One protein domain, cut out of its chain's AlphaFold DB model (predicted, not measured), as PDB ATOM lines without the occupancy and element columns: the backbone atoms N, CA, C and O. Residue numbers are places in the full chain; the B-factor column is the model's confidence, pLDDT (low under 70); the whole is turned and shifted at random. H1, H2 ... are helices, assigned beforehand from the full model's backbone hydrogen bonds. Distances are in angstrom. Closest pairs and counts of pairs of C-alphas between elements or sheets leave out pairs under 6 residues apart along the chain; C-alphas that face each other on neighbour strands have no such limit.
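Overview. This is residues 103 to 153 of the 207 residues of an uncharacterized protein of Marinobacter adhaerens (UniProt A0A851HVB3). Two helices, H1 and H3, lie side by side and run the same way, and the chain returns from the far end of H1 through residues 127 to 132 and the short helix H2 to the beginning of H3. An unnamed stretch, residues 103 to 113, loops round the end of the pair where H1 and H3 begin. The printed part has 51 residues with three named helices, in the order H1, H2, H3, and no named strand; the class is all helix. The whole is compact, with a radius of gyration of the C-alphas of 9.9 A, and rounded, with spans of 27 by 21 by 15 A.

Along the chain. The printed part begins with residues 103 to 113, which belong to no named element; C-alpha 103 is at (23.495, 48.032, -27.306). H1 is formed by residues 114 to 126 and measures 18.4 A from its first to its last C-alpha. It begins at C-alpha 114, at (41.630, 49.073, -17.732). Residues 127 to 132 follow, and then comes H2, residues 133 to 137. After Glu 138, H3 takes up residues 139 to 152, the longest helix by residues, with 20.1 A from first to last C-alpha. Its last C-alpha, 152, is at (19.813, 48.234, -12.087), and Gln 153 follows it.

Arrangement. H1 and H3 touch, with 11 pairs of C-alphas within 8 A. Their closest C-alphas are those of Ala 120 and Ile 146, 5.6 A apart. Their lines stand at a shallow tilt of 31 degrees, and they run the same way. H1 and H2 only just touch, with 3 pairs of C-alphas within 8 A, and H1 does so with residues 117 to 120 alone; the closest C-alphas are those of Ile 117 and Gln 136, 6.2 A apart. H2 and H3 touch only at the corner by their link, and H3 does so with residues 141 to 145 alone; their closest C-alphas are those of Val 135 and Cys 142, 4.2 A apart. In H1 and H3 every pair of O i and N i+4 is within hydrogen-bond range, while H2 has 0 of 1 such pairs and 2 of 2 pairs of O i and N i+3 within range.

Size, cuts and confidence. The two C-alphas farthest apart are those of Pro 107 and Glu 126, at 28.3 A. The first and last printed C-alphas, those of Trp 103 and Gln 153, are 18.8 A apart. The printed part has no cut. The link from H1 to H2 is short, with 6 residues, and the link from H2 to H3 is tight, with 1 residue. The mean pLDDT of the printed part is 91.1, and residues 103 to 104 of this predicted model are under 70.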
ATOM      1  N   TRP A 103      22.381  47.147 -26.972       69.06
ATOM      2  CA  TRP A 103      23.495  48.032 -27.306       69.06
ATOM      3  C   TRP A 103      22.995  49.260 -28.067       69.06
ATOM      4  O   TRP A 103      22.512  49.133 -29.190       69.06
ATOM      5  N   GLU A 104      23.180  50.453 -27.510       67.75
ATOM      6  CA  GLU A 104      23.215  51.648 -28.350       67.75
ATOM      7  C   GLU A 104      24.523  51.610 -29.152       67.75
ATOM      8  O   GLU A 104      25.617  51.610 -28.578       67.75
ATOM      9  N   GLU A 105      24.423  51.533 -30.481       70.19
ATOM     10  CA  GLU A 105      25.578  51.655 -31.370       70.19
ATOM     11  C   GLU A 105      26.157  53.070 -31.248       70.19
ATOM     12  O   GLU A 105      25.684  54.031 -31.853       70.19
ATOM     13  N   GLY A 106      27.170  53.215 -30.395       74.50
ATOM     14  CA  GLY A 106      27.954  54.436 -30.278       74.50
ATOM     15  C   GLY A 106      29.126  54.425 -31.264       74.50
ATOM     16  O   GLY A 106      29.760  53.386 -31.426       74.50
ATOM     17  N   PRO A 107      29.491  55.567 -31.873       79.56
ATOM     18  CA  PRO A 107      30.573  55.640 -32.861       79.56
ATOM     19  C   PRO A 107      31.991  55.557 -32.258       79.56
ATOM     20  O   PRO A 107      32.963  55.742 -32.982       79.56
ATOM     21  N   ASP A 108      32.135  55.357 -30.942       84.62
ATOM     22  CA  ASP A 108      33.440  55.311 -30.265       84.62
ATOM     23  C   ASP A 108      33.964  53.868 -30.205       84.62
ATOM     24  O   ASP A 108      33.696  53.125 -29.255       84.62
ATOM     25  N   ASP A 109      34.707  53.504 -31.247       83.75
ATOM     26  CA  ASP A 109      35.341  52.201 -31.476       83.75
ATOM     27  C   ASP A 109      36.666  52.012 -30.716       83.75
ATOM     28  O   ASP A 109      37.277  50.944 -30.772       83.75
ATOM     29  N   ARG A 110      37.124  53.029 -29.973       94.19
ATOM     30  CA  ARG A 110      38.356  52.934 -29.181       94.19
ATOM     31  C   ARG A 110      38.231  51.850 -28.116       94.19
ATOM     32  O   ARG A 110      37.152  51.609 -27.580       94.19
ATOM     33  N   ALA A 111      39.364  51.279 -27.718       96.19
ATOM     34  CA  ALA A 111      39.408  50.372 -26.579       96.19
ATOM     35  C   ALA A 111      39.008  51.095 -25.267       96.19
ATOM     36  O   ALA A 111      39.389  52.258 -25.060       96.19
ATOM     37  N   PRO A 112      38.250  50.446 -24.363       97.06
ATOM     38  CA  PRO A 112      38.031  50.951 -23.013       97.06
ATOM     39  C   PRO A 112      39.340  50.983 -22.214       97.06
ATOM     40  O   PRO A 112      40.286  50.258 -22.508       97.06
ATOM     41  N   THR A 113      39.395  51.803 -21.164       98.00
ATOM     42  CA  THR A 113      40.538  51.790 -20.238       98.00
ATOM     43  C   THR A 113      40.454  50.602 -19.276       98.00
ATOM     44  O   THR A 113      39.356  50.138 -18.955       98.00
ATOM     45  N   ASP A 114      41.590  50.161 -18.726       98.06
ATOM     46  CA  ASP A 114      41.630  49.073 -17.732       98.06
ATOM     47  C   ASP A 114      40.744  49.357 -16.512       98.06
ATOM     48  O   ASP A 114      40.091  48.456 -15.977       98.06
ATOM     49  N   ALA A 115      40.666  50.625 -16.096       98.00
ATOM     50  CA  ALA A 115      39.786  51.067 -15.019       98.00
ATOM     51  C   ALA A 115      38.300  50.872 -15.369       98.00
ATOM     52  O   ALA A 115      37.533  50.408 -14.528       98.00
ATOM     53  N   MET A 116      37.889  51.176 -16.609       97.69
ATOM     54  CA  MET A 116      36.513  50.945 -17.063       97.69
ATOM     55  C   MET A 116      36.181  49.452 -17.088       97.69
ATOM     56  O   MET A 116      35.142  49.058 -16.563       97.69
ATOM     57  N   ILE A 117      37.069  48.613 -17.632       98.12
ATOM     58  CA  ILE A 117      36.862  47.156 -17.687       98.12
ATOM     59  C   ILE A 117      36.793  46.568 -16.274       98.12
ATOM     60  O   ILE A 117      35.915  45.755 -15.987       98.12
ATOM     61  N   SER A 118      37.689  46.989 -15.378       98.06
ATOM     62  CA  SER A 118      37.701  46.541 -13.980       98.06
ATOM     63  C   SER A 118      36.411  46.924 -13.257       98.06
ATOM     64  O   SER A 118      35.830  46.103 -12.551       98.06
ATOM     65  N   TYR A 119      35.920  48.144 -13.486       97.88
ATOM     66  CA  TYR A 119      34.664  48.598 -12.903       97.88
ATOM     67  C   TYR A 119      33.446  47.867 -13.485       97.88
ATOM     68  O   TYR A 119      32.566  47.449 -12.736       97.88
ATOM     69  N   ALA A 120      33.417  47.626 -14.798       96.69
ATOM     70  CA  ALA A 120      32.374  46.831 -15.442       96.69
ATOM     71  C   ALA A 120      32.337  45.387 -14.911       96.69
ATOM     72  O   ALA A 120      31.258  44.860 -14.666       96.69
ATOM     73  N   LYS A 121      33.501  44.761 -14.674       97.44
ATOM     74  CA  LYS A 121      33.606  43.430 -14.046       97.44
ATOM     75  C   LYS A 121      33.023  43.409 -12.637       97.44
ATOM     76  O   LYS A 121      32.290  42.482 -12.310       97.44
ATOM     77  N   LEU A 122      33.344  44.420 -11.825       97.38
ATOM     78  CA  LEU A 122      32.804  44.551 -10.472       97.38
ATOM     79  C   LEU A 122      31.273  44.617 -10.506       97.38
ATOM     80  O   LEU A 122      30.618  43.809  -9.858       97.38
ATOM     81  N   LEU A 123      30.719  45.518 -11.321       95.44
ATOM     82  CA  LEU A 123      29.272  45.692 -11.462       95.44
ATOM     83  C   LEU A 123      28.570  44.439 -12.001       95.44
ATOM     84  O   LEU A 123      27.508  44.073 -11.507       95.44
ATOM     85  N   ALA A 124      29.166  43.769 -12.991       93.19
ATOM     86  CA  ALA A 124      28.638  42.519 -13.530       93.19
ATOM     87  C   ALA A 124      28.564  41.438 -12.442       93.19
ATOM     88  O   ALA A 124      27.536  40.784 -12.294       93.19
ATOM     89  N   ASN A 125      29.620  41.302 -11.632       94.25
ATOM     90  CA  ASN A 125      29.667  40.344 -10.530       94.25
ATOM     91  C   ASN A 125      28.649  40.667  -9.426       94.25
ATOM     92  O   ASN A 125      27.931  39.777  -8.983       94.25
ATOM     93  N   GLU A 126      28.537  41.936  -9.022       92.81
ATOM     94  CA  GLU A 126      27.538  42.389  -8.040       92.81
ATOM     95  C   GLU A 126      26.095  42.085  -8.477       92.81
ATOM     96  O   GLU A 126      25.220  41.913  -7.633       92.81
ATOM     97  N   GLN A 127      25.846  42.004  -9.788       88.88
ATOM     98  CA  GLN A 127      24.516  41.798 -10.369       88.88
ATOM     99  C   GLN A 127      24.295  40.384 -10.913       88.88
ATOM    100  O   GLN A 127      23.234  40.109 -11.470       88.88
ATOM    101  N   GLY A 128      25.281  39.491 -10.791       90.19
ATOM    102  CA  GLY A 128      25.207  38.145 -11.366       90.19
ATOM    103  C   GLY A 128      25.089  38.127 -12.896       90.19
ATOM    104  O   GLY A 128      24.529  37.190 -13.460       90.19
ATOM    105  N   LEU A 129      25.587  39.161 -13.580       89.81
ATOM    106  CA  LEU A 129      25.555  39.287 -15.035       89.81
ATOM    107  C   LEU A 129      26.857  38.771 -15.659       89.81
ATOM    108  O   LEU A 129      27.952  38.973 -15.135       89.81
ATOM    109  N   ALA A 130      26.756  38.157 -16.838       92.25
ATOM    110  CA  ALA A 130      27.929  37.860 -17.653       92.25
ATOM    111  C   ALA A 130      28.478  39.154 -18.272       92.25
ATOM    112  O   ALA A 130      27.709  39.966 -18.782       92.25
ATOM    113  N   LEU A 131      29.804  39.332 -18.273       93.69
ATOM    114  CA  LEU A 131      30.444  40.459 -18.951       93.69
ATOM    115  C   LEU A 131      30.577  40.161 -20.456       93.69
ATOM    116  O   LEU A 131      31.375  39.291 -20.821       93.69
ATOM    117  N   PRO A 132      29.870  40.876 -21.350       92.69
ATOM    118  CA  PRO A 132      29.944  40.601 -22.781       92.69
ATOM    119  C   PRO A 132      31.344  40.878 -23.341       92.69
ATOM    120  O   PRO A 132      32.005  41.837 -22.944       92.69
ATOM    121  N   GLU A 133      31.799  40.083 -24.313       92.88
ATOM    122  CA  GLU A 133      33.134  40.248 -24.914       92.88
ATOM    123  C   GLU A 133      33.329  41.652 -25.513       92.88
ATOM    124  O   GLU A 133      34.386  42.265 -25.366       92.88
ATOM    125  N   ARG A 134      32.267  42.208 -26.107       92.38
ATOM    126  CA  ARG A 134      32.250  43.556 -26.690       92.38
ATOM    127  C   ARG A 134      32.607  44.653 -25.679       92.38
ATOM    128  O   ARG A 134      33.316  45.591 -26.031       92.38
ATOM    129  N   VAL A 135      32.216  44.503 -24.407       93.88
ATOM    130  CA  VAL A 135      32.552  45.443 -23.311       93.88
ATOM    131  C   VAL A 135      34.054  45.521 -23.062       93.88
ATOM    132  O   VAL A 135      34.542  46.531 -22.565       93.88
ATOM    133  N   GLN A 136      34.800  44.477 -23.415       95.12
ATOM    134  CA  GLN A 136      36.253  44.445 -23.256       95.12
ATOM    135  C   GLN A 136      36.985  45.071 -24.451       95.12
ATOM    136  O   GLN A 136      38.149  45.434 -24.318       95.12
ATOM    137  N   LYS A 137      36.318  45.204 -25.605       94.31
ATOM    138  CA  LYS A 137      36.924  45.660 -26.866       94.31
ATOM    139  C   LYS A 137      36.528  47.080 -27.252       94.31
ATOM    140  O   LYS A 137      37.337  47.789 -27.837       94.31
ATOM    141  N   GLU A 138      35.317  47.503 -26.904       94.00
ATOM    142  CA  GLU A 138      34.734  48.760 -27.372       94.00
ATOM    143  C   GLU A 138      34.341  49.665 -26.205       94.00
ATOM    144  O   GLU A 138      33.548  49.305 -25.329       94.00
ATOM    145  N   LYS A 139      34.873  50.886 -26.195       93.81
ATOM    146  CA  LYS A 139      34.642  51.870 -25.138       93.81
ATOM    147  C   LYS A 139      33.176  52.283 -25.053       93.81
ATOM    148  O   LYS A 139      32.664  52.401 -23.938       93.81
ATOM    149  N   ALA A 140      32.503  52.474 -26.193       91.75
ATOM    150  CA  ALA A 140      31.068  52.762 -26.228       91.75
ATOM    151  C   ALA A 140      30.256  51.644 -25.552       91.75
ATOM    152  O   ALA A 140      29.467  51.921 -24.648       91.75
ATOM    153  N   ALA A 141      30.531  50.387 -25.913       91.19
ATOM    154  CA  ALA A 141      29.894  49.210 -25.329       91.19
ATOM    155  C   ALA A 141      30.142  49.120 -23.813       91.19
ATOM    156  O   ALA A 141      29.212  48.902 -23.040       91.19
ATOM    157  N   CYS A 142      31.381  49.354 -23.372       93.69
ATOM    158  CA  CYS A 142      31.739  49.341 -21.956       93.69
ATOM    159  C   CYS A 142      31.019  50.421 -21.147       93.69
ATOM    160  O   CYS A 142      30.449  50.141 -20.093       93.69
ATOM    161  N   HIS A 143      30.994  51.655 -21.653       93.12
ATOM    162  CA  HIS A 143      30.310  52.759 -20.990       93.12
ATOM    163  C   HIS A 143      28.797  52.522 -20.903       93.12
ATOM    164  O   HIS A 143      28.186  52.769 -19.861       93.12
ATOM    165  N   ALA A 144      28.194  52.028 -21.983       90.31
ATOM    166  CA  ALA A 144      26.770  51.741 -22.028       90.31
ATOM    167  C   ALA A 144      26.403  50.583 -21.070       90.31
ATOM    168  O   ALA A 144      25.439  50.709 -20.317       90.31
ATOM    169  N   PHE A 145      27.236  49.538 -20.986       91.75
ATOM    170  CA  PHE A 145      27.082  48.451 -20.010       91.75
ATOM    171  C   PHE A 145      27.183  48.946 -18.559       91.75
ATOM    172  O   PHE A 145      26.314  48.648 -17.745       91.75
ATOM    173  N   ILE A 146      28.194  49.761 -18.228       93.88
ATOM    174  CA  ILE A 146      28.323  50.364 -16.889       93.88
ATOM    175  C   ILE A 146      27.065  51.171 -16.548       93.88
ATOM    176  O   ILE A 146      26.548  51.067 -15.439       93.88
ATOM    177  N   ARG A 147      26.548  51.959 -17.497       90.94
ATOM    178  CA  ARG A 147      25.331  52.755 -17.296       90.94
ATOM    179  C   ARG A 147      24.110  51.879 -17.012       90.94
ATOM    180  O   ARG A 147      23.348  52.228 -16.115       90.94
ATOM    181  N   HIS A 148      23.961  50.769 -17.732       89.00
ATOM    182  CA  HIS A 148      22.906  49.777 -17.506       89.00
ATOM    183  C   HIS A 148      23.014  49.127 -16.132       89.00
ATOM    184  O   HIS A 148      22.062  49.131 -15.359       89.00
ATOM    185  N   CYS A 149      24.200  48.661 -15.749       91.06
ATOM    186  CA  CYS A 149      24.389  48.120 -14.408       91.06
ATOM    187  C   CYS A 149      24.067  49.169 -13.334       91.06
ATOM    188  O   CYS A 149      23.361  48.891 -12.366       91.06
ATOM    189  N   LEU A 150      24.511  50.413 -13.505       90.88
ATOM    190  CA  LEU A 150      24.181  51.486 -12.569       90.88
ATOM    191  C   LEU A 150      22.677  51.798 -12.514       90.88
ATOM    192  O   LEU A 150      22.202  52.236 -11.464       90.88
ATOM    193  N   SER A 151      21.924  51.574 -13.597       86.31
ATOM    194  CA  SER A 151      20.466  51.721 -13.586       86.31
ATOM    195  C   SER A 151      19.741  50.592 -12.862       86.31
ATOM    196  O   SER A 151      18.664  50.835 -12.328       86.31
ATOM    197  N   LEU A 152      20.347  49.406 -12.787       88.50
ATOM    198  CA  LEU A 152      19.813  48.234 -12.087       88.50
ATOM    199  C   LEU A 152      20.078  48.231 -10.578       88.50
ATOM    200  O   LEU A 152      19.507  47.413  -9.864       88.50
ATOM    201  N   GLN A 153      20.933  49.125 -10.068       91.19
ATOM    202  CA  GLN A 153      21.218  49.166  -8.633       91.19
ATOM    203  C   GLN A 153      19.935  49.383  -7.817       91.19
ATOM    204  O   GLN A 153      19.140  50.259  -8.184       91.19
TER     205      GLN A 153